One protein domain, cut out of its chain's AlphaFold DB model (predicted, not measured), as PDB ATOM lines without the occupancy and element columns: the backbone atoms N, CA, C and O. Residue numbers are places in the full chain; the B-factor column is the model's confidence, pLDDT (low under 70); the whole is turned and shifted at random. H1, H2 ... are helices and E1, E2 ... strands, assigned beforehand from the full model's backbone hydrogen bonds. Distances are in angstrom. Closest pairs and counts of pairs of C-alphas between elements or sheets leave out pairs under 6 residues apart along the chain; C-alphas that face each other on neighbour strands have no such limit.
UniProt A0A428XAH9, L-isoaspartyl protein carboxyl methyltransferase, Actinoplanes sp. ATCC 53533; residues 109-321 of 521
ATOM      1  N   ALA A 109      18.915 -69.736 -25.973       66.69
ATOM      2  CA  ALA A 109      18.221 -70.753 -26.762       66.69
ATOM      3  C   ALA A 109      16.690 -70.577 -26.736       66.69
ATOM      4  O   ALA A 109      16.033 -70.731 -27.763       66.69
ATOM      5  N   ALA A 110      16.121 -70.206 -25.582       70.38
ATOM      6  CA  ALA A 110      14.688 -69.935 -25.468       70.38
ATOM      7  C   ALA A 110      14.260 -68.696 -26.279       70.38
ATOM      8  O   ALA A 110      13.212 -68.708 -26.922       70.38
ATOM      9  N   SER A 111      15.069 -67.630 -26.285       83.38
ATOM     10  CA  SER A 111      14.774 -66.438 -27.092       83.38
ATOM     11  C   SER A 111      14.848 -66.717 -28.596       83.38
ATOM     12  O   SER A 111      13.976 -66.283 -29.348       83.38
ATOM     13  N   GLU A 112      15.836 -67.495 -29.043       89.75
ATOM     14  CA  GLU A 112      15.961 -67.905 -30.447       89.75
ATOM     15  C   GLU A 112      14.726 -68.684 -30.936       89.75
ATOM     16  O   GLU A 112      14.229 -68.427 -32.037       89.75
ATOM     17  N   GLU A 113      14.174 -69.575 -30.106       91.75
ATOM     18  CA  GLU A 113      12.939 -70.301 -30.421       91.75
ATOM     19  C   GLU A 113      11.739 -69.351 -30.570       91.75
ATOM     20  O   GLU A 113      10.982 -69.449 -31.542       91.75
ATOM     21  N   HIS A 114      11.590 -68.380 -29.663       93.50
ATOM     22  CA  HIS A 114      10.527 -67.375 -29.751       93.50
ATOM     23  C   HIS A 114      10.651 -66.488 -30.999       93.50
ATOM     24  O   HIS A 114       9.634 -66.203 -31.640       93.50
ATOM     25  N   ARG A 115      11.871 -66.105 -31.397       94.38
ATOM     26  CA  ARG A 115      12.122 -65.364 -32.646       94.38
ATOM     27  C   ARG A 115      11.726 -66.175 -33.870       94.38
ATOM     28  O   ARG A 115      11.004 -65.672 -34.730       94.38
ATOM     29  N   ALA A 116      12.148 -67.438 -33.938       95.38
ATOM     30  CA  ALA A 116      11.803 -68.327 -35.042       95.38
ATOM     31  C   ALA A 116      10.284 -68.539 -35.143       95.38
ATOM     32  O   ALA A 116       9.710 -68.452 -36.233       95.38
ATOM     33  N   ALA A 117       9.614 -68.741 -34.004       95.75
ATOM     34  CA  ALA A 117       8.164 -68.872 -33.939       95.75
ATOM     35  C   ALA A 117       7.439 -67.584 -34.367       95.75
ATOM     36  O   ALA A 117       6.438 -67.654 -35.084       95.75
ATOM     37  N   LEU A 118       7.940 -66.409 -33.966       95.81
ATOM     38  CA  LEU A 118       7.408 -65.122 -34.411       95.81
ATOM     39  C   LEU A 118       7.535 -64.976 -35.933       95.81
ATOM     40  O   LEU A 118       6.542 -64.675 -36.593       95.81
ATOM     41  N   VAL A 119       8.711 -65.241 -36.507       97.31
ATOM     42  CA  VAL A 119       8.930 -65.148 -37.961       97.31
ATOM     43  C   VAL A 119       8.029 -66.108 -38.730       97.31
ATOM     44  O   VAL A 119       7.444 -65.711 -39.737       97.31
ATOM     45  N   ALA A 120       7.860 -67.344 -38.252       96.88
ATOM     46  CA  ALA A 120       6.950 -68.307 -38.867       96.88
ATOM     47  C   ALA A 120       5.507 -67.775 -38.912       96.88
ATOM     48  O   ALA A 120       4.885 -67.789 -39.973       96.88
ATOM     49  N   LYS A 121       5.008 -67.224 -37.795       96.00
ATOM     50  CA  LYS A 121       3.672 -66.608 -37.723       96.00
ATOM     51  C   LYS A 121       3.550 -65.390 -38.637       96.00
ATOM     52  O   LYS A 121       2.551 -65.242 -39.332       96.00
ATOM     53  N   LEU A 122       4.555 -64.515 -38.660       95.81
ATOM     54  CA  LEU A 122       4.553 -63.324 -39.511       95.81
ATOM     55  C   LEU A 122       4.551 -63.682 -41.006       95.81
ATOM     56  O   LEU A 122       3.865 -63.022 -41.784       95.81
ATOM     57  N   ARG A 123       5.259 -64.748 -41.403       96.75
ATOM     58  CA  ARG A 123       5.224 -65.294 -42.771       96.75
ATOM     59  C   ARG A 123       3.880 -65.921 -43.112       96.75
ATOM     60  O   ARG A 123       3.336 -65.634 -44.171       96.75
ATOM     61  N   GLU A 124       3.331 -66.740 -42.215       95.50
ATOM     62  CA  GLU A 124       2.006 -67.353 -42.384       95.50
ATOM     63  C   GLU A 124       0.923 -66.290 -42.621       95.50
ATOM     64  O   GLU A 124       0.021 -66.479 -43.433       95.50
ATOM     65  N   ARG A 125       1.039 -65.148 -41.936       90.44
ATOM     66  CA  ARG A 125       0.122 -64.008 -42.049       90.44
ATOM     67  C   ARG A 125       0.463 -63.037 -43.187       90.44
ATOM     68  O   ARG A 125      -0.285 -62.095 -43.412       90.44
ATOM     69  N   GLY A 126       1.571 -63.249 -43.900       92.38
ATOM     70  CA  GLY A 126       1.988 -62.422 -45.035       92.38
ATOM     71  C   GLY A 126       2.611 -61.064 -44.684       92.38
ATOM     72  O   GLY A 126       2.866 -60.281 -45.599       92.38
ATOM     73  N   TRP A 127       2.893 -60.782 -43.406       94.56
ATOM     74  CA  TRP A 127       3.578 -59.554 -42.965       94.56
ATOM     75  C   TRP A 127       5.097 -59.611 -43.129       94.56
ATOM     76  O   TRP A 127       5.745 -58.574 -43.129       94.56
ATOM     77  N   ILE A 128       5.665 -60.809 -43.282       97.00
ATOM     78  CA  ILE A 128       7.026 -61.016 -43.789       97.00
ATOM     79  C   ILE A 128       6.913 -61.788 -45.095       97.00
ATOM     80  O   ILE A 128       6.340 -62.879 -45.129       97.00
ATOM     81  N   ARG A 129       7.481 -61.236 -46.163       96.25
ATOM     82  CA  ARG A 129       7.425 -61.805 -47.518       96.25
ATOM     83  C   ARG A 129       8.818 -62.028 -48.093       96.25
ATOM     84  O   ARG A 129       8.989 -62.868 -48.971       96.25
ATOM     85  N   THR A 130       9.806 -61.309 -47.577       97.75
ATOM     86  CA  THR A 130      11.179 -61.299 -48.067       97.75
ATOM     87  C   THR A 130      12.146 -61.882 -47.038       97.75
ATOM     88  O   THR A 130      11.942 -61.807 -45.824       97.75
ATOM     89  N   GLU A 131      13.222 -62.489 -47.535       97.44
ATOM     90  CA  GLU A 131      14.263 -63.057 -46.679       97.44
ATOM     91  C   GLU A 131      15.021 -61.999 -45.858       97.44
ATOM     92  O   GLU A 131      15.215 -62.238 -44.667       97.44
ATOM     93  N   PRO A 132      15.391 -60.820 -46.404       97.75
ATOM     94  CA  PRO A 132      16.078 -59.788 -45.626       97.75
ATOM     95  C   PRO A 132      15.308 -59.357 -44.370       97.75
ATOM     96  O   PRO A 132      15.899 -59.259 -43.296       97.75
ATOM     97  N   VAL A 133      13.985 -59.175 -44.465       98.06
ATOM     98  CA  VAL A 133      13.154 -58.814 -43.303       98.06
ATOM     99  C   VAL A 133      13.075 -59.969 -42.302       98.06
ATOM    100  O   VAL A 133      13.205 -59.749 -41.099       98.06
ATOM    101  N   ALA A 134      12.927 -61.212 -42.773       98.06
ATOM    102  CA  ALA A 134      12.938 -62.382 -41.895       98.06
ATOM    103  C   ALA A 134      14.250 -62.498 -41.104       98.06
ATOM    104  O   ALA A 134      14.221 -62.702 -39.891       98.06
ATOM    105  N   GLN A 135      15.389 -62.324 -41.777       97.62
ATOM    106  CA  GLN A 135      16.708 -62.381 -41.149       97.62
ATOM    107  C   GLN A 135      16.918 -61.244 -40.149       97.62
ATOM    108  O   GLN A 135      17.462 -61.481 -39.072       97.62
ATOM    109  N   ALA A 136      16.426 -60.037 -40.443       97.88
ATOM    110  CA  ALA A 136      16.469 -58.930 -39.494       97.88
ATOM    111  C   ALA A 136      15.714 -59.259 -38.194       97.88
ATOM    112  O   ALA A 136      16.262 -59.074 -37.107       97.88
ATOM    113  N   VAL A 137      14.500 -59.816 -38.287       96.94
ATOM    114  CA  VAL A 137      13.695 -60.191 -37.107       96.94
ATOM    115  C   VAL A 137      14.324 -61.346 -36.315       96.94
ATOM    116  O   VAL A 137      14.219 -61.367 -35.091       96.94
ATOM    117  N   LEU A 138      15.007 -62.288 -36.974       96.94
ATOM    118  CA  LEU A 138      15.766 -63.343 -36.285       96.94
ATOM    119  C   LEU A 138      16.990 -62.779 -35.548       96.94
ATOM    120  O   LEU A 138      17.275 -63.170 -34.413       96.94
ATOM    121  N   ALA A 139      17.718 -61.862 -36.188       96.19
ATOM    122  CA  ALA A 139      18.984 -61.349 -35.683       96.19
ATOM    123  C   ALA A 139      18.816 -60.337 -34.539       96.19
ATOM    124  O   ALA A 139      19.607 -60.342 -33.595       96.19
ATOM    125  N   VAL A 140      17.809 -59.463 -34.604       96.75
ATOM    126  CA  VAL A 140      17.621 -58.395 -33.613       96.75
ATOM    127  C   VAL A 140      16.942 -58.940 -32.345       96.75
ATOM    128  O   VAL A 140      15.826 -59.454 -32.426       96.75
ATOM    129  N   PRO A 141      17.569 -58.815 -31.158       94.44
ATOM    130  CA  PRO A 141      16.995 -59.282 -29.896       94.44
ATOM    131  C   PRO A 141      15.894 -58.341 -29.404       94.44
ATOM    132  O   PRO A 141      16.155 -57.421 -28.635       94.44
ATOM    133  N   ARG A 142      14.645 -58.544 -29.845       94.19
ATOM    134  CA  ARG A 142      13.511 -57.673 -29.479       94.19
ATOM    135  C   ARG A 142      13.360 -57.489 -27.966       94.19
ATOM    136  O   ARG A 142      13.028 -56.392 -27.525       94.19
ATOM    137  N   GLU A 143      13.618 -58.531 -27.182       93.50
ATOM    138  CA  GLU A 143      13.565 -58.518 -25.720       93.50
ATOM    139  C   GLU A 143      14.534 -57.519 -25.083       93.50
ATOM    140  O   GLU A 143      14.217 -56.964 -24.037       93.50
ATOM    141  N   ASP A 144      15.668 -57.232 -25.729       93.56
ATOM    142  CA  ASP A 144      16.657 -56.293 -25.200       93.56
ATOM    143  C   ASP A 144      16.211 -54.835 -25.321       93.56
ATOM    144  O   ASP A 144      16.752 -53.991 -24.613       93.56
ATOM    145  N   PHE A 145      15.225 -54.531 -26.173       92.44
ATOM    146  CA  PHE A 145      14.705 -53.172 -26.365       92.44
ATOM    147  C   PHE A 145      13.471 -52.860 -25.498       92.44
ATOM    148  O   PHE A 145      13.007 -51.714 -25.441       92.44
ATOM    149  N   LEU A 146      12.922 -53.864 -24.815       89.75
ATOM    150  CA  LEU A 146      11.722 -53.730 -23.991       89.75
ATOM    151  C   LEU A 146      12.068 -53.308 -22.554       89.75
ATOM    152  O   LEU A 146      13.186 -53.530 -22.097       89.75
ATOM    153  N   PRO A 147      11.128 -52.676 -21.820       86.94
ATOM    154  CA  PRO A 147      11.299 -52.452 -20.388       86.94
ATOM    155  C   PRO A 147      11.532 -53.759 -19.617       86.94
ATOM    156  O   PRO A 147      11.004 -54.812 -19.987       86.94
ATOM    157  N   ASP A 148      12.253 -53.668 -18.500       84.00
ATOM    158  CA  ASP A 148      12.466 -54.804 -17.604       84.00
ATOM    159  C   ASP A 148      11.133 -55.408 -17.129       84.00
ATOM    160  O   ASP A 148      10.181 -54.701 -16.793       84.00
ATOM    161  N   GLY A 149      11.076 -56.740 -17.056       84.44
ATOM    162  CA  GLY A 149       9.920 -57.481 -16.541       84.44
ATOM    163  C   GLY A 149       8.888 -57.906 -17.589       84.44
ATOM    164  O   GLY A 149       7.950 -58.623 -17.240       84.44
ATOM    165  N   VAL A 150       9.061 -57.537 -18.861       86.88
ATOM    166  CA  VAL A 150       8.256 -58.095 -19.960       86.88
ATOM    167  C   VAL A 150       8.660 -59.556 -20.202       86.88
ATOM    168  O   VAL A 150       9.844 -59.873 -20.309       86.88
ATOM    169  N   SER A 151       7.683 -60.466 -20.262       90.06
ATOM    170  CA  SER A 151       7.941 -61.885 -20.539       90.06
ATOM    171  C   SER A 151       8.359 -62.097 -22.000       90.06
ATOM    172  O   SER A 151       8.005 -61.305 -22.869       90.06
ATOM    173  N   LEU A 152       9.064 -63.194 -22.307       89.44
ATOM    174  CA  LEU A 152       9.383 -63.536 -23.702       89.44
ATOM    175  C   LEU A 152       8.118 -63.795 -24.534       89.44
ATOM    176  O   LEU A 152       8.071 -63.439 -25.706       89.44
ATOM    177  N   GLU A 153       7.071 -64.356 -23.929       88.88
ATOM    178  CA  GLU A 153       5.780 -64.541 -24.598       88.88
ATOM    179  C   GLU A 153       5.169 -63.201 -25.027       88.88
ATOM    180  O   GLU A 153       4.775 -63.050 -26.183       88.88
ATOM    181  N   ASP A 154       5.164 -62.211 -24.133       86.94
ATOM    182  CA  ASP A 154       4.649 -60.872 -24.420       86.94
ATOM    183  C   ASP A 154       5.549 -60.121 -25.404       86.94
ATOM    184  O   ASP A 154       5.056 -59.448 -26.310       86.94
ATOM    185  N   ALA A 155       6.869 -60.268 -25.256       88.19
ATOM    186  CA  ALA A 155       7.854 -59.681 -26.150       88.19
ATOM    187  C   ALA A 155       7.666 -60.175 -27.586       88.19
ATOM    188  O   ALA A 155       7.723 -59.377 -28.516       88.19
ATOM    189  N   TYR A 156       7.400 -61.467 -27.772       91.38
ATOM    190  CA  TYR A 156       7.283 -62.107 -29.082       91.38
ATOM    191  C   TYR A 156       5.836 -62.330 -29.535       91.38
ATOM    192  O   TYR A 156       5.581 -63.052 -30.505       91.38
ATOM    193  N   HIS A 157       4.872 -61.685 -28.877       90.75
ATOM    194  CA  HIS A 157       3.495 -61.673 -29.341       90.75
ATOM    195  C   HIS A 157       3.373 -60.854 -30.636       90.75
ATOM    196  O   HIS A 157       3.900 -59.747 -30.758       90.75
ATOM    197  N   VAL A 158       2.647 -61.398 -31.617       87.31
ATOM    198  CA  VAL A 158       2.585 -60.837 -32.978       87.31
ATOM    199  C   VAL A 158       1.929 -59.452 -33.026       87.31
ATOM    200  O   VAL A 158       2.412 -58.564 -33.727       87.31
ATOM    201  N   ASP A 159       0.875 -59.264 -32.232       83.44
ATOM    202  CA  ASP A 159      -0.025 -58.103 -32.287       83.44
ATOM    203  C   ASP A 159      -0.085 -57.325 -30.962       83.44
ATOM    204  O   ASP A 159      -1.090 -56.720 -30.615       83.44
ATOM    205  N   ARG A 160       0.975 -57.399 -30.143       80.75
ATOM    206  CA  ARG A 160       1.020 -56.668 -28.869       80.75
ATOM    207  C   ARG A 160       2.069 -55.570 -28.919       80.75
ATOM    208  O   ARG A 160       3.262 -55.844 -29.056       80.75
ATOM    209  N   SER A 161       1.620 -54.327 -28.776       76.75
ATOM    210  CA  SER A 161       2.486 -53.194 -28.459       76.75
ATOM    211  C   SER A 161       2.789 -53.154 -26.962       76.75
ATOM    212  O   SER A 161       1.940 -53.503 -26.138       76.75
ATOM    213  N   VAL A 162       3.974 -52.671 -26.598       75.81
ATOM    214  CA  VAL A 162       4.370 -52.470 -25.197       75.81
ATOM    215  C   VAL A 162       4.531 -50.979 -24.948       75.81
ATOM    216  O   VAL A 162       5.453 -50.358 -25.466       75.81
ATOM    217  N   ILE A 163       3.622 -50.397 -24.170       76.81
ATOM    218  CA  ILE A 163       3.649 -48.967 -23.839       76.81
ATOM    219  C   ILE A 163       4.835 -48.694 -22.915       76.81
ATOM    220  O   ILE A 163       5.001 -49.361 -21.895       76.81
ATOM    221  N   THR A 164       5.662 -47.723 -23.291       66.50
ATOM    222  CA  THR A 164       6.898 -47.366 -22.584       66.50
ATOM    223  C   THR A 164       6.734 -46.094 -21.766       66.50
ATOM    224  O   THR A 164       7.312 -46.002 -20.687       66.50
ATOM    225  N   VAL A 165       5.929 -45.143 -22.248       67.25
ATOM    226  CA  VAL A 165       5.670 -43.860 -21.582       67.25
ATOM    227  C   VAL A 165       4.189 -43.512 -21.686       67.25
ATOM    228  O   VAL A 165       3.567 -43.691 -22.737       67.25
ATOM    229  N   ARG A 166       3.631 -42.990 -20.591       75.12
ATOM    230  CA  ARG A 166       2.309 -42.361 -20.548       75.12
ATOM    231  C   ARG A 166       2.427 -40.947 -19.995       75.12
ATOM    232  O   ARG A 166       3.330 -40.690 -19.201       75.12
ATOM    233  N   ASP A 167       1.521 -40.069 -20.398       66.88
ATOM    234  CA  ASP A 167       1.374 -38.754 -19.778       66.88
ATOM    235  C   ASP A 167       0.642 -38.831 -18.422       66.88
ATOM    236  O   ASP A 167       0.244 -39.904 -17.953       66.88
ATOM    237  N   GLU A 168       0.457 -37.672 -17.789       53.72
ATOM    238  CA  GLU A 168      -0.241 -37.525 -16.504       53.72
ATOM    239  C   GLU A 168      -1.731 -37.912 -16.545       53.72
ATOM    240  O   GLU A 168      -2.340 -38.146 -15.501       53.72
ATOM    241  N   HIS A 169      -2.308 -38.032 -17.741       51.72
ATOM    242  CA  HIS A 169      -3.691 -38.438 -17.980       51.72
ATOM    243  C   HIS A 169      -3.807 -39.901 -18.438       51.72
ATOM    244  O   HIS A 169      -4.904 -40.375 -18.730       51.72
ATOM    245  N   GLY A 170      -2.689 -40.635 -18.470       57.00
ATOM    246  CA  GLY A 170      -2.635 -42.037 -18.867       57.00
ATOM    247  C   GLY A 170      -2.601 -42.271 -20.380       57.00
ATOM    248  O   GLY A 170      -2.602 -43.433 -20.800       57.00
ATOM    249  N   VAL A 171      -2.524 -41.225 -21.207       65.31
ATOM    250  CA  VAL A 171      -2.399 -41.338 -22.666       65.31
ATOM    251  C   VAL A 171      -1.011 -41.870 -23.004       65.31
ATOM    252  O   VAL A 171      -0.008 -41.408 -22.466       65.31
ATOM    253  N   ALA A 172      -0.938 -42.877 -23.874       68.38
ATOM    254  CA  ALA A 172       0.340 -43.425 -24.313       68.38
ATOM    255  C   ALA A 172       1.090 -42.390 -25.165       68.38
ATOM    256  O   ALA A 172       0.596 -41.982 -26.213       68.38
ATOM    257  N   LEU A 173       2.283 -41.995 -24.715       66.19
ATOM    258  CA  LEU A 173       3.167 -41.072 -25.433       66.19
ATOM    259  C   LEU A 173       4.210 -41.815 -26.270       66.19
ATOM    260  O   LEU A 173       4.632 -41.326 -27.310       66.19
ATOM    261  N   SER A 174       4.617 -43.004 -25.825       65.88
ATOM    262  CA  SER A 174       5.586 -43.843 -26.524       65.88
ATOM    263  C   SER A 174       5.267 -45.317 -26.300       65.88
ATOM    264  O   SER A 174       4.719 -45.718 -25.262       65.88
ATOM    265  N   SER A 175       5.595 -46.141 -27.290       80.69
ATOM    266  CA  SER A 175       5.465 -47.590 -27.199       80.69
ATOM    267  C   SER A 175       6.462 -48.287 -28.112       80.69
ATOM    268  O   SER A 175       6.841 -47.769 -29.161       80.69
ATOM    269  N   VAL A 176       6.841 -49.508 -27.745       76.75
ATOM    270  CA  VAL A 176       7.439 -50.439 -28.695       76.75
ATOM    271  C   VAL A 176       6.313 -51.038 -29.529       76.75
ATOM    272  O   VAL A 176       5.448 -51.749 -29.006       76.75
ATOM    273  N   SER A 177       6.343 -50.741 -30.829       79.94
ATOM    274  CA  SER A 177       5.350 -51.195 -31.804       79.94
ATOM    275  C   SER A 177       5.191 -52.720 -31.803       79.94
ATOM    276  O   SER A 177       6.126 -53.472 -31.487       79.94
ATOM    277  N   ALA A 178       3.997 -53.189 -32.167       87.00
ATOM    278  CA  ALA A 178       3.739 -54.612 -32.361       87.00
ATOM    279  C   ALA A 178       4.670 -55.193 -33.440       87.00
ATOM    280  O   ALA A 178       5.086 -54.497 -34.368       87.00
ATOM    281  N   ALA A 179       5.023 -56.473 -33.316       90.00
ATOM    282  CA  ALA A 179       5.969 -57.097 -34.236       90.00
ATOM    283  C   ALA A 179       5.457 -57.108 -35.686       90.00
ATOM    284  O   ALA A 179       6.244 -56.900 -36.609       90.00
ATOM    285  N   TYR A 180       4.148 -57.305 -35.884       92.94
ATOM    286  CA  TYR A 180       3.566 -57.330 -37.223       92.94
ATOM    287  C   TYR A 180       3.740 -56.003 -37.966       92.94
ATOM    288  O   TYR A 180       4.132 -56.025 -39.129       92.94
ATOM    289  N   ILE A 181       3.497 -54.860 -37.309       93.25
ATOM    290  CA  ILE A 181       3.498 -53.573 -38.006       93.25
ATOM    291  C   ILE A 181       4.916 -53.138 -38.364       93.25
ATOM    292  O   ILE A 181       5.129 -52.621 -39.453       93.25
ATOM    293  N   MET A 182       5.912 -53.437 -37.522       95.25
ATOM    294  CA  MET A 182       7.313 -53.210 -37.891       95.25
ATOM    295  C   MET A 182       7.727 -54.065 -39.085       95.25
ATOM    296  O   MET A 182       8.308 -53.542 -40.031       95.25
ATOM    297  N   ALA A 183       7.385 -55.357 -39.091       96.44
ATOM    298  CA  ALA A 183       7.658 -56.212 -40.241       96.44
ATOM    299  C   ALA A 183       6.967 -55.694 -41.516       96.44
ATOM    300  O   ALA A 183       7.617 -55.558 -42.552       96.44
ATOM    301  N   ALA A 184       5.688 -55.318 -41.417       96.06
ATOM    302  CA  ALA A 184       4.920 -54.762 -42.524       96.06
ATOM    303  C   ALA A 184       5.520 -53.447 -43.046       96.06
ATOM    304  O   ALA A 184       5.611 -53.263 -44.256       96.06
ATOM    305  N   MET A 185       5.986 -52.555 -42.168       98.06
ATOM    306  CA  MET A 185       6.610 -51.288 -42.563       98.06
ATOM    307  C   MET A 185       7.984 -51.478 -43.220       98.06
ATOM    308  O   MET A 185       8.299 -50.779 -44.182       98.06
ATOM    309  N   LEU A 186       8.788 -52.449 -42.770       98.31
ATOM    310  CA  LEU A 186      10.051 -52.812 -43.433       98.31
ATOM    311  C   LEU A 186       9.798 -53.384 -44.837       98.31
ATOM    312  O   LEU A 186      10.471 -53.017 -45.801       98.31
ATOM    313  N   GLU A 187       8.782 -54.235 -44.961       97.94
ATOM    314  CA  GLU A 187       8.289 -54.772 -46.230       97.94
ATOM    315  C   GLU A 187       7.722 -53.684 -47.160       97.94
ATOM    316  O   GLU A 187       7.900 -53.746 -48.375       97.94
ATOM    317  N   GLN A 188       7.042 -52.682 -46.600       97.62
ATOM    318  CA  GLN A 188       6.525 -51.509 -47.307       97.62
ATOM    319  C   GLN A 188       7.649 -50.608 -47.831       97.62
ATOM    320  O   GLN A 188       7.551 -50.095 -48.944       97.62
ATOM    321  N   ALA A 189       8.717 -50.432 -47.048       98.00
ATOM    322  CA  ALA A 189       9.834 -49.562 -47.397       98.00
ATOM    323  C   ALA A 189      10.652 -50.092 -48.585       98.00
ATOM    324  O   ALA A 189      11.243 -49.293 -49.315       98.00
ATOM    325  N   ASN A 190      10.643 -51.417 -48.808       96.62
ATOM    326  CA  ASN A 190      11.401 -52.090 -49.867       96.62
ATOM    327  C   ASN A 190      12.883 -51.675 -49.833       96.62
ATOM    328  O   ASN A 190      13.421 -51.129 -50.797       96.62
ATOM    329  N   LEU A 191      13.500 -51.863 -48.666       98.12
ATOM    330  CA  LEU A 191      14.893 -51.514 -48.409       98.12
ATOM    331  C   LEU A 191      15.844 -52.457 -49.156       98.12
ATOM    332  O   LEU A 191      15.593 -53.659 -49.234       98.12
ATOM    333  N   GLU A 192      16.963 -51.918 -49.633       97.38
ATOM    334  CA  GLU A 192      18.021 -52.680 -50.295       97.38
ATOM    335  C   GLU A 192      19.354 -52.518 -49.545       97.38
ATOM    336  O   GLU A 192      19.547 -51.535 -48.813       97.38
ATOM    337  N   PRO A 193      20.295 -53.467 -49.701       97.81
ATOM    338  CA  PRO A 193      21.634 -53.330 -49.146       97.81
ATOM    339  C   PRO A 193      22.314 -52.026 -49.583       97.81
ATOM    340  O   PRO A 193      22.270 -51.657 -50.754       97.81
ATOM    341  N   GLY A 194      22.959 -51.331 -48.645       97.81
ATOM    342  CA  GLY A 194      23.630 -50.053 -48.901       97.81
ATOM    343  C   GLY A 194      22.730 -48.817 -48.802       97.81
ATOM    344  O   GLY A 194      23.239 -47.698 -48.854       97.81
ATOM    345  N   HIS A 195      21.414 -48.977 -48.625       98.56
ATOM    346  CA  HIS A 195      20.518 -47.835 -48.442       98.56
ATOM    347  C   HIS A 195      20.864 -47.018 -47.193       98.56
ATOM    348  O   HIS A 195      21.181 -47.549 -46.123       98.56
ATOM    349  N   ARG A 196      20.724 -45.697 -47.327       98.50
ATOM    350  CA  ARG A 196      20.709 -44.750 -46.215       98.50
ATOM    351  C   ARG A 196      19.264 -44.446 -45.843       98.50
ATOM    352  O   ARG A 196      18.515 -43.922 -46.668       98.50
ATOM    353  N   VAL A 197      18.876 -44.754 -44.609       98.81
ATOM    354  CA  VAL A 197      17.475 -44.700 -44.162       98.81
ATOM    355  C   VAL A 197      17.300 -43.704 -43.024       98.81
ATOM    356  O   VAL A 197      18.109 -43.669 -42.097       98.81
ATOM    357  N   LEU A 198      16.238 -42.905 -43.093       98.75
ATOM    358  CA  LEU A 198      15.783 -42.059 -41.994       98.75
ATOM    359  C   LEU A 198      14.627 -42.749 -41.269       98.75
ATOM    360  O   LEU A 198      13.646 -43.131 -41.899       98.75
ATOM    361  N   GLU A 199      14.722 -42.857 -39.952       98.75
ATOM    362  CA  GLU A 199      13.612 -43.194 -39.069       98.75
ATOM    363  C   GLU A 199      13.185 -41.954 -38.271       98.75
ATOM    364  O   GLU A 199      14.033 -41.275 -37.690       98.75
ATOM    365  N   ILE A 200      11.877 -41.677 -38.216       98.25
ATOM    366  CA  ILE A 200      11.284 -40.614 -37.385       98.25
ATOM    367  C   ILE A 200      10.370 -41.253 -36.337       98.25
ATOM    368  O   ILE A 200       9.364 -41.852 -36.706       98.25
ATOM    369  N   GLY A 201      10.704 -41.078 -35.058       94.00
ATOM    370  CA  GLY A 201      10.117 -41.768 -33.906       94.00
ATOM    371  C   GLY A 201      11.052 -42.881 -33.421       94.00
ATOM    372  O   GLY A 201      10.973 -44.028 -33.873       94.00
ATOM    373  N   SER A 202      11.984 -42.550 -32.527       88.81
ATOM    374  CA  SER A 202      13.046 -43.481 -32.137       88.81
ATOM    375  C   SER A 202      12.615 -44.388 -30.988       88.81
ATOM    376  O   SER A 202      11.924 -44.003 -30.055       88.81
ATOM    377  N   GLY A 203      13.093 -45.626 -31.021       85.31
ATOM    378  CA  GLY A 203      13.069 -46.534 -29.870       85.31
ATOM    379  C   GLY A 203      14.225 -47.532 -29.883       85.31
ATOM    380  O   GLY A 203      14.209 -48.511 -29.140       85.31
ATOM    381  N   GLY A 204      15.196 -47.338 -30.782       93.69
ATOM    382  CA  GLY A 204      16.311 -48.249 -31.044       93.69
ATOM    383  C   GLY A 204      15.932 -49.527 -31.805       93.69
ATOM    384  O   GLY A 204      16.644 -49.914 -32.725       93.69
ATOM    385  N   LEU A 205      14.805 -50.170 -31.474       97.12
ATOM    386  CA  LEU A 205      14.454 -51.485 -32.029       97.12
ATOM    387  C   LEU A 205      14.278 -51.466 -33.552       97.12
ATOM    388  O   LEU A 205      14.876 -52.279 -34.256       97.12
ATOM    389  N   ASN A 206      13.437 -50.566 -34.063       97.88
ATOM    390  CA  ASN A 206      13.153 -50.516 -35.492       97.88
ATOM    391  C   ASN A 206      14.367 -49.991 -36.279       97.88
ATOM    392  O   ASN A 206      14.714 -50.590 -37.293       97.88
ATOM    393  N   ALA A 207      15.131 -49.034 -35.741       98.44
ATOM    394  CA  ALA A 207      16.444 -48.667 -36.280       98.44
ATOM    395  C   ALA A 207      17.417 -49.858 -36.407       98.44
ATOM    396  O   ALA A 207      18.084 -49.993 -37.432       98.44
ATOM    397  N   ALA A 208      17.483 -50.744 -35.407       98.50
ATOM    398  CA  ALA A 208      18.316 -51.949 -35.463       98.50
ATOM    399  C   ALA A 208      17.829 -52.944 -36.533       98.50
ATOM    400  O   ALA A 208      18.644 -53.530 -37.250       98.50
ATOM    401  N   LEU A 209      16.508 -53.103 -36.687       98.56
ATOM    402  CA  LEU A 209      15.920 -53.916 -37.758       98.56
ATOM    403  C   LEU A 209      16.256 -53.344 -39.139       98.56
ATOM    404  O   LEU A 209      16.744 -54.080 -39.994       98.56
ATOM    405  N   ILE A 210      16.066 -52.036 -39.341       98.75
ATOM    406  CA  ILE A 210      16.433 -51.333 -40.578       98.75
ATOM    407  C   ILE A 210      17.916 -51.548 -40.873       98.75
ATOM    408  O   ILE A 210      18.259 -51.951 -41.984       98.75
ATOM    409  N   ALA A 211      18.786 -51.346 -39.875       98.50
ATOM    410  CA  ALA A 211      20.221 -51.552 -40.016       98.50
ATOM    411  C   ALA A 211      20.529 -52.982 -40.479       98.50
ATOM    412  O   ALA A 211      21.353 -53.164 -41.372       98.50
ATOM    413  N   GLN A 212      19.861 -54.009 -39.941       98.12
ATOM    414  CA  GLN A 212      20.057 -55.370 -40.449       98.12
ATOM    415  C   GLN A 212      19.627 -55.554 -41.900       98.12
ATOM    416  O   GLN A 212      20.345 -56.218 -42.644       98.12
ATOM    417  N   VAL A 213      18.511 -54.960 -42.319       98.50
ATOM    418  CA  VAL A 213      18.031 -55.103 -43.701       98.50
ATOM    419  C   VAL A 213      18.974 -54.427 -44.703       98.50
ATOM    420  O   VAL A 213      19.289 -55.020 -45.732       98.50
ATOM    421  N   VAL A 214      19.469 -53.220 -44.403       98.56
ATOM    422  CA  VAL A 214      20.375 -52.479 -45.309       98.56
ATOM    423  C   VAL A 214      21.824 -52.973 -45.263       98.56
ATOM    424  O   VAL A 214      22.647 -52.574 -46.088       98.56
ATOM    425  N   GLY A 215      22.150 -53.862 -44.325       97.38
ATOM    426  CA  GLY A 215      23.452 -54.513 -44.247       97.38
ATOM    427  C   GLY A 215      24.598 -53.596 -43.789       97.38
ATOM    428  O   GLY A 215      24.369 -52.532 -43.209       97.38
ATOM    429  N   PRO A 216      25.857 -54.034 -43.971       95.94
ATOM    430  CA  PRO A 216      27.039 -53.340 -43.451       95.94
ATOM    431  C   PRO A 216      27.413 -52.067 -44.223       95.94
ATOM    432  O   PRO A 216      28.028 -51.182 -43.639       95.94
ATOM    433  N   ASP A 217      27.037 -51.973 -45.500       96.38
ATOM    434  CA  ASP A 217      27.322 -50.807 -46.351       96.38
ATOM    435  C   ASP A 217      26.225 -49.729 -46.266       96.38
ATOM    436  O   ASP A 217      26.361 -48.649 -46.838       96.38
ATOM    437  N   GLY A 218      25.114 -50.030 -45.584       97.81
ATOM    438  CA  GLY A 218      24.017 -49.098 -45.341       97.81
ATOM    439  C   GLY A 218      24.168 -48.349 -44.017       97.81
ATOM    440  O   GLY A 218      25.026 -48.653 -43.188       97.81
ATOM    441  N   SER A 219      23.308 -47.358 -43.800       97.81
ATOM    442  CA  SER A 219      23.297 -46.581 -42.553       97.81
ATOM    443  C   SER A 219      21.897 -46.108 -42.189       97.81
ATOM    444  O   SER A 219      21.037 -45.935 -43.055       97.81
ATOM    445  N   VAL A 220      21.674 -45.889 -40.894       98.75
ATOM    446  CA  VAL A 220      20.394 -45.421 -40.357       98.75
ATOM    447  C   VAL A 220      20.607 -44.143 -39.561       98.75
ATOM    448  O   VAL A 220      21.507 -44.057 -38.724       98.75
ATOM    449  N   VAL A 221      19.754 -43.157 -39.802       98.69
ATOM    450  CA  VAL A 221      19.593 -41.985 -38.942       98.69
ATOM    451  C   VAL A 221      18.248 -42.137 -38.252       98.69
ATOM    452  O   VAL A 221      17.230 -42.171 -38.929       98.69
ATOM    453  N   SER A 222      18.243 -42.285 -36.932       98.44
ATOM    454  CA  SER A 222      17.023 -42.450 -36.133       98.44
ATOM    455  C   SER A 222      16.811 -41.204 -35.291       98.44
ATOM    456  O   SER A 222      17.721 -40.781 -34.579       98.44
ATOM    457  N   VAL A 223      15.641 -40.583 -35.403       98.31
ATOM    458  CA  VAL A 223      15.369 -39.286 -34.781       98.31
ATOM    459  C   VAL A 223      14.151 -39.358 -33.885       98.31
ATOM    460  O   VAL A 223      13.133 -39.931 -34.263       98.31
ATOM    461  N   ASP A 224      14.243 -38.734 -32.717       98.00
ATOM    462  CA  ASP A 224      13.092 -38.441 -31.867       98.00
ATOM    463  C   ASP A 224      13.208 -37.025 -31.297       98.00
ATOM    464  O   ASP A 224      14.313 -36.494 -31.159       98.00
ATOM    465  N   ILE A 225      12.077 -36.409 -30.968       96.25
ATOM    466  CA  ILE A 225      12.054 -35.081 -30.351       96.25
ATOM    467  C   ILE A 225      12.401 -35.153 -28.857       96.25
ATOM    468  O   ILE A 225      12.896 -34.176 -28.293       96.25
ATOM    469  N   ASP A 226      12.172 -36.306 -28.222       95.88
ATOM    470  CA  ASP A 226      12.379 -36.505 -26.794       95.88
ATOM    471  C   ASP A 226      13.834 -36.948 -26.481       95.88
ATOM    472  O   ASP A 226      14.301 -38.009 -26.930       95.88
ATOM    473  N   PRO A 227      14.599 -36.156 -25.697       96.38
ATOM    474  CA  PRO A 227      15.960 -36.507 -25.297       96.38
ATOM    475  C   PRO A 227      16.049 -37.790 -24.455       96.38
ATOM    476  O   PRO A 227      17.061 -38.490 -24.533       96.38
ATOM    477  N   ASP A 228      15.020 -38.137 -23.681       93.81
ATOM    478  CA  ASP A 228      15.017 -39.351 -22.858       93.81
ATOM    479  C   ASP A 228      14.835 -40.594 -23.741       93.81
ATOM    480  O   ASP A 228      15.512 -41.612 -23.555       93.81
ATOM    481  N   VAL A 229      13.979 -40.490 -24.764       94.50
ATOM    482  CA  VAL A 229      13.776 -41.539 -25.772       94.50
ATOM    483  C   VAL A 229      15.060 -41.783 -26.561       94.50
ATOM    484  O   VAL A 229      15.504 -42.928 -26.680       94.50
ATOM    485  N   THR A 230      15.695 -40.719 -27.054       97.38
ATOM    486  CA  THR A 230      16.949 -40.828 -27.819       97.38
ATOM    487  C   THR A 230      18.119 -41.343 -26.981       97.38
ATOM    488  O   THR A 230      18.868 -42.200 -27.453       97.38
ATOM    489  N   SER A 231      18.250 -40.904 -25.725       96.56
ATOM    490  CA  SER A 231      19.289 -41.405 -24.814       96.56
ATOM    491  C   SER A 231      19.133 -42.907 -24.573       96.56
ATOM    492  O   SER A 231      20.083 -43.670 -24.747       96.56
ATOM    493  N   ARG A 232      17.907 -43.359 -24.275       95.38
ATOM    494  CA  ARG A 232      17.603 -44.786 -24.124       95.38
ATOM    495  C   ARG A 232      17.871 -45.562 -25.415       95.38
ATOM    496  O   ARG A 232      18.438 -46.649 -25.360       95.38
ATOM    497  N   ALA A 233      17.457 -45.040 -26.569       96.38
ATOM    498  CA  ALA A 233      17.687 -45.697 -27.853       96.38
ATOM    499  C   ALA A 233      19.185 -45.910 -28.111       96.38
ATOM    500  O   ALA A 233      19.579 -47.011 -28.492       96.38
ATOM    501  N   GLN A 234      20.018 -44.901 -27.837       97.75
ATOM    502  CA  GLN A 234      21.470 -44.997 -27.984       97.75
ATOM    503  C   GLN A 234      22.066 -46.085 -27.079       97.75
ATOM    504  O   GLN A 234      22.800 -46.940 -27.569       97.75
ATOM    505  N   GLU A 235      21.700 -46.118 -25.794       96.94
ATOM    506  CA  GLU A 235      22.176 -47.145 -24.852       96.94
ATOM    507  C   GLU A 235      21.807 -48.567 -25.305       96.94
ATOM    508  O   GLU A 235      22.621 -49.493 -25.234       96.94
ATOM    509  N   LEU A 236      20.579 -48.750 -25.797       96.44
ATOM    510  CA  LEU A 236      20.099 -50.041 -26.291       96.44
ATOM    511  C   LEU A 236      20.820 -50.468 -27.574       96.44
ATOM    512  O   LEU A 236      21.169 -51.641 -27.723       96.44
ATOM    513  N   LEU A 237      21.081 -49.530 -28.485       98.00
ATOM    514  CA  LEU A 237      21.836 -49.774 -29.716       98.00
ATOM    515  C   LEU A 237      23.308 -50.098 -29.431       98.00
ATOM    516  O   LEU A 237      23.857 -50.995 -30.071       98.00
ATOM    517  N   ASP A 238      23.925 -49.444 -28.444       97.00
ATOM    518  CA  ASP A 238      25.278 -49.767 -27.976       97.00
ATOM    519  C   ASP A 238      25.329 -51.185 -27.393       97.00
ATOM    520  O   ASP A 238      26.172 -51.997 -27.780       97.00
ATOM    521  N   LYS A 239      24.381 -51.518 -26.505       96.06
ATOM    522  CA  LYS A 239      24.272 -52.847 -25.879       96.06
ATOM    523  C   LYS A 239      24.115 -53.964 -26.916       96.06
ATOM    524  O   LYS A 239      24.620 -55.066 -26.711       96.06
ATOM    525  N   THR A 240      23.405 -53.688 -28.006       95.56
ATOM    526  CA  THR A 240      23.071 -54.671 -29.048       95.56
ATOM    527  C   THR A 240      24.014 -54.637 -30.256       95.56
ATOM    528  O   THR A 240      23.864 -55.458 -31.159       95.56
ATOM    529  N   GLY A 241      25.019 -53.749 -30.261       96.19
ATOM    530  CA  GLY A 241      26.077 -53.699 -31.277       96.19
ATOM    531  C   GLY A 241      25.685 -53.025 -32.596       96.19
ATOM    532  O   GLY A 241      26.245 -53.354 -33.640       96.19
ATOM    533  N   TYR A 242      24.718 -52.104 -32.577       97.00
ATOM    534  CA  TYR A 242      24.230 -51.400 -33.774       97.00
ATOM    535  C   TYR A 242      24.689 -49.943 -33.885       97.00
ATOM    536  O   TYR A 242      24.443 -49.318 -34.917       97.00
ATOM    537  N   SER A 243      25.365 -49.392 -32.879       95.00
ATOM    538  CA  SER A 243      25.725 -47.968 -32.848       95.00
ATOM    539  C   SER A 243      26.735 -47.523 -33.906       95.00
ATOM    540  O   SER A 243      26.724 -46.359 -34.292       95.00
ATOM    541  N   ASP A 244      27.521 -48.440 -34.473       93.81
ATOM    542  CA  ASP A 244      28.395 -48.130 -35.614       93.81
ATOM    543  C   ASP A 244      27.611 -47.840 -36.910       93.81
ATOM    544  O   ASP A 244      28.150 -47.260 -37.851       93.81
ATOM    545  N   ARG A 245      26.337 -48.257 -36.983       95.50
ATOM    546  CA  ARG A 245      25.489 -48.153 -38.188       95.50
ATOM    547  C   ARG A 245      24.237 -47.307 -37.990       95.50
ATOM    548  O   ARG A 245      23.637 -46.871 -38.973       95.50
ATOM    549  N   VAL A 246      23.840 -47.088 -36.741       98.38
ATOM    550  CA  VAL A 246      22.682 -46.278 -36.369       98.38
ATOM    551  C   VAL A 246      23.160 -45.034 -35.635       98.38
ATOM    552  O   VAL A 246      23.684 -45.120 -34.528       98.38
ATOM    553  N   ARG A 247      22.922 -43.866 -36.231       98.25
ATOM    554  CA  ARG A 247      23.116 -42.573 -35.572       98.25
ATOM    555  C   ARG A 247      21.787 -42.084 -35.013       98.25
ATOM    556  O   ARG A 247      20.862 -41.826 -35.784       98.25
ATOM    557  N   VAL A 248      21.713 -41.922 -33.695       98.44
ATOM    558  CA  VAL A 248      20.540 -41.357 -33.018       98.44
ATOM    559  C   VAL A 248      20.672 -39.835 -32.923       98.44
ATOM    560  O   VAL A 248      21.739 -39.332 -32.573       98.44
ATOM    561  N   LEU A 249      19.604 -39.096 -33.233       97.88
ATOM    562  CA  LEU A 249      19.546 -37.636 -33.107       97.88
ATOM    563  C   LEU A 249      18.324 -37.205 -32.301       97.88
ATOM    564  O   LEU A 249      17.224 -37.697 -32.532       97.88
ATOM    565  N   THR A 250      18.510 -36.229 -31.417       98.19
ATOM    566  CA  THR A 250      17.402 -35.535 -30.754       98.19
ATOM    567  C   THR A 250      17.031 -34.294 -31.560       98.19
ATOM    568  O   THR A 250      17.778 -33.314 -31.558       98.19
ATOM    569  N   ALA A 251      15.910 -34.336 -32.276       97.19
ATOM    570  CA  ALA A 251      15.430 -33.220 -33.086       97.19
ATOM    571  C   ALA A 251      13.936 -33.352 -33.407       97.19
ATOM    572  O   ALA A 251      13.386 -34.449 -33.470       97.19
ATOM    573  N   ASP A 252      13.296 -32.219 -33.686       96.81
ATOM    574  CA  ASP A 252      11.998 -32.209 -34.354       96.81
ATOM    575  C   ASP A 252      12.202 -32.456 -35.854       96.81
ATOM    576  O   ASP A 252      12.711 -31.594 -36.570       96.81
ATOM    577  N   ALA A 253      11.832 -33.650 -36.316       96.25
ATOM    578  CA  ALA A 253      11.960 -34.054 -37.714       96.25
ATOM    579  C   ALA A 253      10.668 -33.867 -38.528       96.25
ATOM    580  O   ALA A 253      10.645 -34.234 -39.706       96.25
ATOM    581  N   GLY A 254       9.597 -33.308 -37.947       94.12
ATOM    582  CA  GLY A 254       8.320 -33.115 -38.648       94.12
ATOM    583  C   GLY A 254       8.470 -32.252 -39.904       94.12
ATOM    584  O   GLY A 254       7.867 -32.531 -40.938       94.12
ATOM    585  N   GLN A 255       9.364 -31.265 -39.845       94.81
ATOM    586  CA  GLN A 255       9.725 -30.377 -40.954       94.81
ATOM    587  C   GLN A 255      10.923 -30.868 -41.789       94.81
ATOM    588  O   GLN A 255      11.403 -30.141 -42.655       94.81
ATOM    589  N   GLY A 256      11.408 -32.095 -41.575       95.00
ATOM    590  CA  GLY A 256      12.682 -32.576 -42.120       95.00
ATOM    591  C   GLY A 256      13.882 -32.202 -41.241       95.00
ATOM    592  O   GLY A 256      13.719 -31.698 -40.133       95.00
ATOM    593  N   LEU A 257      15.096 -32.487 -41.722       95.62
ATOM    594  CA  LEU A 257      16.339 -32.285 -40.971       95.62
ATOM    595  C   LEU A 257      17.306 -31.413 -41.769       95.62
ATOM    596  O   LEU A 257      17.831 -31.832 -42.801       95.62
ATOM    597  N   ASP A 258      17.562 -30.206 -41.276       90.56
ATOM    598  CA  ASP A 258      18.496 -29.291 -41.923       90.56
ATOM    599  C   ASP A 258      19.929 -29.847 -41.909       90.56
ATOM    600  O   ASP A 258      20.436 -30.308 -40.886       90.56
ATOM    601  N   GLY A 259      20.605 -29.760 -43.057       89.75
ATOM    602  CA  GLY A 259      22.004 -30.180 -43.214       89.75
ATOM    603  C   GLY A 259      22.217 -31.681 -43.426       89.75
ATOM    604  O   GLY A 259      23.356 -32.101 -43.614       89.75
ATOM    605  N   GLU A 260      21.152 -32.481 -43.433       95.56
ATOM    606  CA  GLU A 260      21.207 -33.896 -43.792       95.56
ATOM    607  C   GLU A 260      21.038 -34.082 -45.308       95.56
ATOM    608  O   GLU A 260      20.181 -33.460 -45.935       95.56
ATOM    609  N   ASP A 261      21.833 -34.976 -45.902       95.50
ATOM    610  CA  ASP A 261      21.620 -35.392 -47.291       95.50
ATOM    611  C   ASP A 261      20.292 -36.170 -47.432       95.50
ATOM    612  O   ASP A 261      19.834 -36.788 -46.461       95.50
ATOM    613  N   PRO A 262      19.680 -36.218 -48.630       97.38
ATOM    614  CA  PRO A 262      18.509 -37.053 -48.878       97.38
ATOM    615  C   PRO A 262      18.770 -38.552 -48.643       97.38
ATOM    616  O   PRO A 262      19.889 -39.060 -48.766       97.38
ATOM    617  N   PHE A 263      17.703 -39.280 -48.338       98.56
ATOM    618  CA  PHE A 263      17.684 -40.687 -47.953       98.56
ATOM    619  C   PHE A 263      17.089 -41.564 -49.060       98.56
ATOM    620  O   PHE A 263      16.259 -41.113 -49.851       98.56
ATOM    621  N   ASP A 264      17.510 -42.828 -49.107       98.56
ATOM    622  CA  ASP A 264      16.955 -43.850 -50.007       98.56
ATOM    623  C   ASP A 264      15.593 -44.359 -49.513       98.56
ATOM    624  O   ASP A 264      14.775 -44.833 -50.299       98.56
ATOM    625  N   ALA A 265      15.325 -44.233 -48.211       98.69
ATOM    626  CA  ALA A 265      14.006 -44.453 -47.638       98.69
ATOM    627  C   ALA A 265      13.798 -43.623 -46.368       98.69
ATOM    628  O   ALA A 265      14.746 -43.330 -45.635       98.69
ATOM    629  N   VAL A 266      12.541 -43.289 -46.088       98.69
ATOM    630  CA  VAL A 266      12.106 -42.662 -44.834       98.69
ATOM    631  C   VAL A 266      11.020 -43.538 -44.217       98.69
ATOM    632  O   VAL A 266      10.059 -43.896 -44.893       98.69
ATOM    633  N   ILE A 267      11.158 -43.891 -42.944       98.69
ATOM    634  CA  ILE A 267      10.177 -44.678 -42.195       98.69
ATOM    635  C   ILE A 267       9.748 -43.862 -40.978       98.69
ATOM    636  O   ILE A 267      10.542 -43.590 -40.084       98.69
ATOM    637  N   VAL A 268       8.483 -43.466 -40.942       98.31
ATOM    638  CA  VAL A 268       7.904 -42.713 -39.829       98.31
ATOM    639  C   VAL A 268       7.154 -43.683 -38.925       98.31
ATOM    640  O   VAL A 268       6.319 -44.438 -39.403       98.31
ATOM    641  N   THR A 269       7.423 -43.678 -37.626       96.38
ATOM    642  CA  THR A 269       6.812 -44.578 -36.624       96.38
ATOM    643  C   THR A 269       5.915 -43.811 -35.644       96.38
ATOM    644  O   THR A 269       5.649 -44.260 -34.530       96.38
ATOM    645  N   VAL A 270       5.414 -42.658 -36.084       95.19
ATOM    646  CA  VAL A 270       4.430 -41.808 -35.405       95.19
ATOM    647  C   VAL A 270       3.349 -41.380 -36.402       95.19
ATOM    648  O   VAL A 270       3.590 -41.306 -37.606       95.19
ATOM    649  N   GLY A 271       2.139 -41.124 -35.912       95.44
ATOM    650  CA  GLY A 271       1.008 -40.682 -36.720       95.44
ATOM    651  C   GLY A 271       1.209 -39.256 -37.220       95.44
ATOM    652  O   GLY A 271       1.196 -38.320 -36.421       95.44
ATOM    653  N   MET A 272       1.361 -39.089 -38.532       96.50
ATOM    654  CA  MET A 272       1.456 -37.782 -39.183       96.50
ATOM    655  C   MET A 272       0.109 -37.383 -39.771       96.50
ATOM    656  O   MET A 272      -0.554 -38.185 -40.427       96.50
ATOM    657  N   TRP A 273      -0.290 -36.128 -39.574       96.69
ATOM    658  CA  TRP A 273      -1.490 -35.599 -40.221       96.69
ATOM    659  C   TRP A 273      -1.215 -35.101 -41.647       96.69
ATOM    660  O   TRP A 273      -2.113 -35.157 -42.487       96.69
ATOM    661  N   ASP A 274       0.010 -34.657 -41.937       97.38
ATOM    662  CA  ASP A 274       0.431 -34.125 -43.236       97.38
ATOM    663  C   ASP A 274       1.936 -34.349 -43.478       97.38
ATOM    664  O   ASP A 274       2.658 -34.746 -42.562       97.38
ATOM    665  N   LEU A 275       2.406 -34.112 -44.706       97.31
ATOM    666  CA  LEU A 275       3.806 -34.248 -45.114       97.31
ATOM    667  C   LEU A 275       4.405 -32.876 -45.434       97.31
ATOM    668  O   LEU A 275       4.209 -32.329 -46.519       97.31
ATOM    669  N   ALA A 276       5.176 -32.324 -44.498       97.00
ATOM    670  CA  ALA A 276       5.794 -31.019 -44.686       97.00
ATOM    671  C   ALA A 276       6.778 -30.994 -45.879       97.00
ATOM    672  O   ALA A 276       7.497 -31.974 -46.118       97.00
ATOM    673  N   PRO A 277       6.929 -29.856 -46.587       96.06
ATOM    674  CA  PRO A 277       7.827 -29.762 -47.737       96.06
ATOM    675  C   PRO A 277       9.282 -30.106 -47.409       96.06
ATOM    676  O   PRO A 277      10.004 -30.610 -48.268       96.06
ATOM    677  N   GLY A 278       9.738 -29.825 -46.185       95.62
ATOM    678  CA  GLY A 278      11.092 -30.181 -45.768       95.62
ATOM    679  C   GLY A 278      11.298 -31.675 -45.559       95.62
ATOM    680  O   GLY A 278      12.338 -32.183 -45.969       95.62
ATOM    681  N   LEU A 279      10.282 -32.404 -45.090       96.62
ATOM    682  CA  LEU A 279      10.310 -33.866 -45.061       96.62
ATOM    683  C   LEU A 279      10.410 -34.444 -46.481       96.62
ATOM    684  O   LEU A 279      11.210 -35.341 -46.734       96.62
ATOM    685  N   LEU A 280       9.664 -33.885 -47.439       96.06
ATOM    686  CA  LEU A 280       9.694 -34.334 -48.835       96.06
ATOM    687  C   LEU A 280      11.044 -34.098 -49.531       96.06
ATOM    688  O   LEU A 280      11.382 -34.838 -50.459       96.06
ATOM    689  N   ARG A 281      11.818 -33.092 -49.094       95.31
ATOM    690  CA  ARG A 281      13.194 -32.845 -49.563       95.31
ATOM    691  C   ARG A 281      14.195 -33.879 -49.045       95.31
ATOM    692  O   ARG A 281      15.254 -34.031 -49.645       95.31
ATOM    693  N   MET A 282      13.851 -34.617 -47.989       96.75
ATOM    694  CA  MET A 282      14.676 -35.712 -47.473       96.75
ATOM    695  C   MET A 282      14.616 -36.965 -48.354       96.75
ATOM    696  O   MET A 282      15.328 -37.922 -48.080       96.75
ATOM    697  N   LEU A 283      13.785 -36.993 -49.400       97.06
ATOM    698  CA  LEU A 283      13.628 -38.139 -50.292       97.06
ATOM    699  C   LEU A 283      14.528 -38.004 -51.521       97.06
ATOM    700  O   LEU A 283      14.433 -37.025 -52.261       97.06
ATOM    701  N   LYS A 284      15.356 -39.018 -51.791       96.44
ATOM    702  CA  LYS A 284      15.959 -39.191 -53.121       96.44
ATOM    703  C   LYS A 284      14.862 -39.455 -54.175       96.44
ATOM    704  O   LYS A 284      13.772 -39.896 -53.812       96.44
ATOM    705  N   PRO A 285      15.139 -39.274 -55.483       92.38
ATOM    706  CA  PRO A 285      14.126 -39.430 -56.536       92.38
ATOM    707  C   PRO A 285      13.374 -40.773 -56.529       92.38
ATOM    708  O   PRO A 285      12.171 -40.803 -56.756       92.38
ATOM    709  N   ALA A 286      14.060 -41.882 -56.226       92.50
ATOM    710  CA  ALA A 286      13.468 -43.224 -56.168       92.50
ATOM    711  C   ALA A 286      13.100 -43.681 -54.743       92.50
ATOM    712  O   ALA A 286      12.782 -44.853 -54.533       92.50
ATOM    713  N   ALA A 287      13.186 -42.784 -53.755       97.00
ATOM    714  CA  ALA A 287      13.009 -43.152 -52.362       97.00
ATOM    715  C   ALA A 287      11.559 -43.517 -52.040       97.00
ATOM    716  O   ALA A 287      10.609 -42.923 -52.560       97.00
ATOM    717  N   THR A 288      11.402 -44.470 -51.126       98.06
ATOM    718  CA  THR A 288      10.107 -44.784 -50.519       98.06
ATOM    719  C   THR A 288       9.972 -44.024 -49.201       98.06
ATOM    720  O   THR A 288      10.876 -44.080 -48.368       98.06
ATOM    721  N   ILE A 289       8.830 -43.377 -48.966       98.50
ATOM    722  CA  ILE A 289       8.430 -42.940 -47.622       98.50
ATOM    723  C   ILE A 289       7.310 -43.834 -47.107       98.50
ATOM    724  O   ILE A 289       6.292 -43.987 -47.773       98.50
ATOM    725  N   VAL A 290       7.490 -44.427 -45.930       98.62
ATOM    726  CA  VAL A 290       6.446 -45.166 -45.215       98.62
ATOM    727  C   VAL A 290       5.971 -44.306 -44.061       98.62
ATOM    728  O   VAL A 290       6.753 -43.989 -43.165       98.62
ATOM    729  N   VAL A 291       4.699 -43.920 -44.087       98.12
ATOM    730  CA  VAL A 291       4.129 -42.991 -43.111       98.12
ATOM    731  C   VAL A 291       2.767 -43.474 -42.609       98.12
ATOM    732  O   VAL A 291       1.890 -43.775 -43.422       98.12
ATOM    733  N   PRO A 292       2.551 -43.551 -41.285       97.31
ATOM    734  CA  PRO A 292       1.230 -43.660 -40.696       97.31
ATOM    735  C   PRO A 292       0.486 -42.335 -40.885       97.31
ATOM    736  O   PRO A 292       0.604 -41.418 -40.074       97.31
ATOM    737  N   LEU A 293      -0.244 -42.215 -41.994       97.00
ATOM    738  CA  LEU A 293      -0.954 -40.991 -42.354       97.00
ATOM    739  C   LEU A 293      -2.362 -41.007 -41.754       97.00
ATOM    740  O   LEU A 293      -3.130 -41.946 -41.977       97.00
ATOM    741  N   VAL A 294      -2.699 -39.955 -41.011       95.12
ATOM    742  CA  VAL A 294      -4.024 -39.746 -40.423       95.12
ATOM    743  C   VAL A 294      -4.923 -39.027 -41.430       95.12
ATOM    744  O   VAL A 294      -4.591 -37.948 -41.929       95.12
ATOM    745  N   THR A 295      -6.078 -39.609 -41.738       92.81
ATOM    746  CA  THR A 295      -7.082 -39.056 -42.656       92.81
ATOM    747  C   THR A 295      -8.460 -39.149 -42.019       92.81
ATOM    748  O   THR A 295      -8.980 -40.254 -41.849       92.81
ATOM    749  N   ASN A 296      -9.048 -38.008 -41.656       91.38
ATOM    750  CA  ASN A 296     -10.344 -37.955 -40.978       91.38
ATOM    751  C   ASN A 296     -10.351 -38.742 -39.651       91.38
ATOM    752  O   ASN A 296     -11.359 -39.314 -39.264       91.38
ATOM    753  N   GLY A 297      -9.217 -38.813 -38.941       89.12
ATOM    754  CA  GLY A 297      -9.080 -39.572 -37.687       89.12
ATOM    755  C   GLY A 297      -8.961 -41.096 -37.851       89.12
ATOM    756  O   GLY A 297      -9.006 -41.825 -36.858       89.12
ATOM    757  N   VAL A 298      -8.812 -41.590 -39.084       91.38
ATOM    758  CA  VAL A 298      -8.449 -42.980 -39.404       91.38
ATOM    759  C   VAL A 298      -7.006 -43.017 -39.896       91.38
ATOM    760  O   VAL A 298      -6.591 -42.135 -40.643       91.38
ATOM    761  N   THR A 299      -6.252 -44.048 -39.516       91.94
ATOM    762  CA  THR A 299      -4.831 -44.174 -39.871       91.94
ATOM    763  C   THR A 299      -4.576 -45.418 -40.717       91.94
ATOM    764  O   THR A 299      -5.151 -46.489 -40.492       91.94
ATOM    765  N   ARG A 300      -3.691 -45.273 -41.705       93.12
ATOM    766  CA  ARG A 300      -3.047 -46.366 -42.446       93.12
ATOM    767  C   ARG A 300      -1.552 -46.085 -42.519       93.12
ATOM    768  O   ARG A 300      -1.176 -44.926 -42.679       93.12
ATOM    769  N   THR A 301      -0.702 -47.111 -42.460       96.06
ATOM    770  CA  THR A 301       0.661 -46.929 -42.973       96.06
ATOM    771  C   THR A 301       0.602 -46.975 -44.485       96.06
ATOM    772  O   THR A 301       0.110 -47.940 -45.074       96.06
ATOM    773  N   ILE A 302       1.077 -45.912 -45.117       97.44
ATOM    774  CA  ILE A 302       1.095 -45.778 -46.565       97.44
ATOM    775  C   ILE A 302       2.548 -45.664 -46.997       97.44
ATOM    776  O   ILE A 302       3.279 -44.790 -46.531       97.44
ATOM    777  N   ALA A 303       2.961 -46.564 -47.883       98.19
ATOM    778  CA  ALA A 303       4.219 -46.444 -48.597       98.19
ATOM    779  C   ALA A 303       3.981 -45.605 -49.847       98.19
ATOM    780  O   ALA A 303       3.184 -46.008 -50.691       98.19
ATOM    781  N   PHE A 304       4.659 -44.472 -49.983       98.25
ATOM    782  CA  PHE A 304       4.610 -43.632 -51.171       98.25
ATOM    783  C   PHE A 304       5.935 -43.651 -51.927       98.25
ATOM    784  O   PHE A 304       7.010 -43.704 -51.325       98.25
ATOM    785  N   ARG A 305       5.845 -43.523 -53.252       97.19
ATOM    786  CA  ARG A 305       6.959 -43.158 -54.134       97.19
ATOM    787  C   ARG A 305       6.553 -42.006 -55.031       97.19
ATOM    788  O   ARG A 305       5.378 -41.862 -55.357       97.19
ATOM    789  N   ARG A 306       7.531 -41.204 -55.437       94.50
ATOM    790  CA  ARG A 306       7.337 -40.185 -56.471       94.50
ATOM    791  C   ARG A 306       6.940 -40.866 -57.782       94.50
ATOM    792  O   ARG A 306       7.451 -41.938 -58.107       94.50
ATOM    793  N   ASN A 307       5.984 -40.280 -58.490       89.25
ATOM    794  CA  ASN A 307       5.641 -40.677 -59.849       89.25
ATOM    795  C   ASN A 307       6.733 -40.224 -60.839       89.25
ATOM    796  O   ASN A 307       7.669 -39.511 -60.479       89.25
ATOM    797  N   ASP A 308       6.602 -40.617 -62.106       84.50
ATOM    798  CA  ASP A 308       7.649 -40.415 -63.119       84.50
ATOM    799  C   ASP A 308       8.016 -38.941 -63.379       84.50
ATOM    800  O   ASP A 308       9.119 -38.663 -63.850       84.50
ATOM    801  N   ASN A 309       7.113 -37.995 -63.095       83.50
ATOM    802  CA  ASN A 309       7.369 -36.560 -63.251       83.50
ATOM    803  C   ASN A 309       7.804 -35.858 -61.950       83.50
ATOM    804  O   ASN A 309       8.012 -34.651 -61.972       83.50
ATOM    805  N   ASP A 310       7.978 -36.608 -60.858       82.06
ATOM    806  CA  ASP A 310       8.437 -36.130 -59.549       82.06
ATOM    807  C   ASP A 310       7.510 -35.108 -58.848       82.06
ATOM    808  O   ASP A 310       7.899 -34.433 -57.891       82.06
ATOM    809  N   GLU A 311       6.256 -34.991 -59.291       84.69
ATOM    810  CA  GLU A 311       5.302 -34.013 -58.747       84.69
ATOM    811  C   GLU A 311       4.386 -34.598 -57.671       84.69
ATOM    812  O   GLU A 311       3.902 -33.869 -56.806       84.69
ATOM    813  N   VAL A 312       4.123 -35.907 -57.723       92.38
ATOM    814  CA  VAL A 312       3.092 -36.561 -56.909       92.38
ATOM    815  C   VAL A 312       3.659 -37.800 -56.246       92.38
ATOM    816  O   VAL A 312       4.360 -38.601 -56.862       92.38
ATOM    817  N   LEU A 313       3.304 -37.997 -54.984       96.69
ATOM    818  CA  LEU A 313       3.558 -39.233 -54.261       96.69
ATOM    819  C   LEU A 313       2.386 -40.194 -54.475       96.69
ATOM    820  O   LEU A 313       1.251 -39.868 -54.144       96.69
ATOM    821  N   VAL A 314       2.647 -41.388 -55.001       95.75
ATOM    822  CA  VAL A 314       1.637 -42.423 -55.261       95.75
ATOM    823  C   VAL A 314       1.894 -43.622 -54.363       95.75
ATOM    824  O   VAL A 314       3.037 -44.053 -54.185       95.75
ATOM    825  N   SER A 315       0.831 -44.151 -53.760       96.25
ATOM    826  CA  SER A 315       0.940 -45.277 -52.842       96.25
ATOM    827  C   SER A 315       1.365 -46.549 -53.569       96.25
ATOM    828  O   SER A 315       0.747 -46.931 -54.562       96.25
ATOM    829  N   THR A 316       2.340 -47.259 -53.020       95.44
ATOM    830  CA  THR A 316       2.754 -48.598 -53.462       95.44
ATOM    831  C   THR A 316       2.236 -49.698 -52.537       95.44
ATOM    832  O   THR A 316       2.171 -50.863 -52.930       95.44
ATOM    833  N   SER A 317       1.864 -49.351 -51.302       94.12
ATOM    834  CA  SER A 317       1.313 -50.273 -50.311       94.12
ATOM    835  C   SER A 317       0.556 -49.516 -49.220       94.12
ATOM    836  O   SER A 317       0.899 -48.378 -48.902       94.12
ATOM    837  N   VAL A 318      -0.448 -50.166 -48.630       92.50
ATOM    838  CA  VAL A 318      -1.307 -49.638 -47.564       92.50
ATOM    839  C   VAL A 318      -1.551 -50.758 -46.552       92.50
ATOM    840  O   VAL A 318      -1.867 -51.872 -46.962       92.50
ATOM    841  N   GLU A 319      -1.419 -50.472 -45.258       90.25
ATOM    842  CA  GLU A 319      -1.714 -51.412 -44.165       90.25
ATOM    843  C   GLU A 319      -2.489 -50.688 -43.049       90.25
ATOM    844  O   GLU A 319      -2.297 -49.490 -42.810       90.25
ATOM    845  N   VAL A 320      -3.396 -51.395 -42.370       87.38
ATOM    846  CA  VAL A 320      -4.105 -50.866 -41.196       87.38
ATOM    847  C   VAL A 320      -3.132 -50.734 -40.031       87.38
ATOM    848  O   VAL A 320      -2.432 -51.685 -39.697       87.38
ATOM    849  N   ALA A 321      -3.102 -49.566 -39.386       85.12
ATOM    850  CA  ALA A 321      -2.274 -49.364 -38.205       85.12
ATOM    851  C   ALA A 321      -2.761 -48.204 -37.335       85.12
ATOM    852  O   ALA A 321      -3.377 -47.264 -37.833       85.12
TER     853      ALA A 321
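This is residues 109 to 321 of the 521 residues of the protein "L-isoaspartyl protein carboxyl methyltransferase" of Actinoplanes sp. ATCC 53533 (UniProt A0A428XAH9). A twisted sheet of seven strands is covered on one face by three helices, H5, H6 and H7, and a helical hairpin of H1 and H2 packs through H2 on H5 and H6, on their side away from the sheet. The short helices H3 and H4 lie near the hairpin and H7, the small strand hairpin E1 and E2 is separate from the large sheet, and H8 only grazes that sheet. The printed part has 213 residues with eight named helices and nine named strands, in the order H1 H2 H3 H4 E1 E2 H5 E3 H6 E4 H7 E5 E6 H8 E7 E8 E9, and its class is mixed, helices and strands. The large sheet runs E5 E4 E3 E6 E7 E8 E9 and is mixed, with its first five strands parallel and the last three antiparallel. The whole is compact, with a radius of gyration of the C-alphas of 16.3 A and spans of 51 by 40 by 38 A.

H1, residues 109 to 124, begins at C-alpha 109 at (18.221, -70.753, -26.762) and is 22.8 A long. H2 is residues 131 to 139, H3 142 to 145 and H4 152 to 155. E1 is residues 162 to 166 and E2 172 to 176. H5, residues 179 to 189, is 15.7 A long and ends at C-alpha 189 at (9.834, -49.562, -47.397). E3 is residues 196 to 200, H6 205 to 214, 14.6 A long, and E4 219 to 224, 16.9 A long. H7, residues 227 to 240, is 19.9 A long. E5 is residues 246 to 250, E6 263 to 268 and H8 277 to 281. E7, residues 283 to 295, is 22.1 A long and bends by 120 degrees at residue 286. E8, residues 298 to 306, is 23.4 A long. E9, residues 313 to 320, is 19.1 A long and ends at C-alpha 320 at (-4.105, -50.866, -41.196).

H2 is the hub, touching three helices. H1 touches it with residues 112 to 119 alone, opposite ways at a shallow tilt of 27 degrees, with the C-alphas of Arg 115 and Leu 138 closest at 5.5 A. H2 touches H6 at a steep tilt of 44 degrees, closest at the C-alphas of Ala 136 and Gln 212, 5.1 A. H2 touches H5 at the C-alphas of Val 133 and Leu 186, 6.8 A. H4 only just touches H1 and H3, and H3 only just touches H7, each with 3 pairs of C-alphas within 8 A. In E1 and E2, N 162 and O 176 are 3.0 A apart. H5, H6 and H7 are on the same face of the large sheet, two layers, helices on one face of a sheet. H6 runs along the strands over E4 and E3 at a height over the sheet of 8.4 A, H7 over E5 at 9.0 A, and H5 over E7 and, only just, E8, with 3 C-alphas there, at 8.5 A. E3, H6, E4, then E4, H7, E5, and E6, H8, E7 are strand-helix-strand units, parallel neighbour strands with a helix between, with right-handed crossovers. E7 E8 E9 form a meander, each strand the antiparallel neighbour of the one before. Within hydrogen-bond range are N 222 and O 247 of E4 and E5, 2.9 A, N 199 and O 221 of E3 and E4, 2.8 A, N 267 and O 198 of E6 and E3, 2.8 A, N 290 and O 266 of E7 and E6, 2.8 A, N 302 and O 291 of E8 and E7, 2.8 A, and N 316 and O 303 of E9 and E8, 2.8 A. Every O i to N i+4 pair is within hydrogen-bond range in H1, H2, H5, H6, H7 and H8, while H3 and H4 are too short for such a pair.

The two C-alphas farthest apart, those of Gly 149 and Asn 309, are 51.2 A apart. The printed part has no cut. The one long link is E5 to E6, residues 251 to 262. The mean pLDDT of the printed part is 92.6, and residues 109, 164 to 165 and 167 to 174 are under 70.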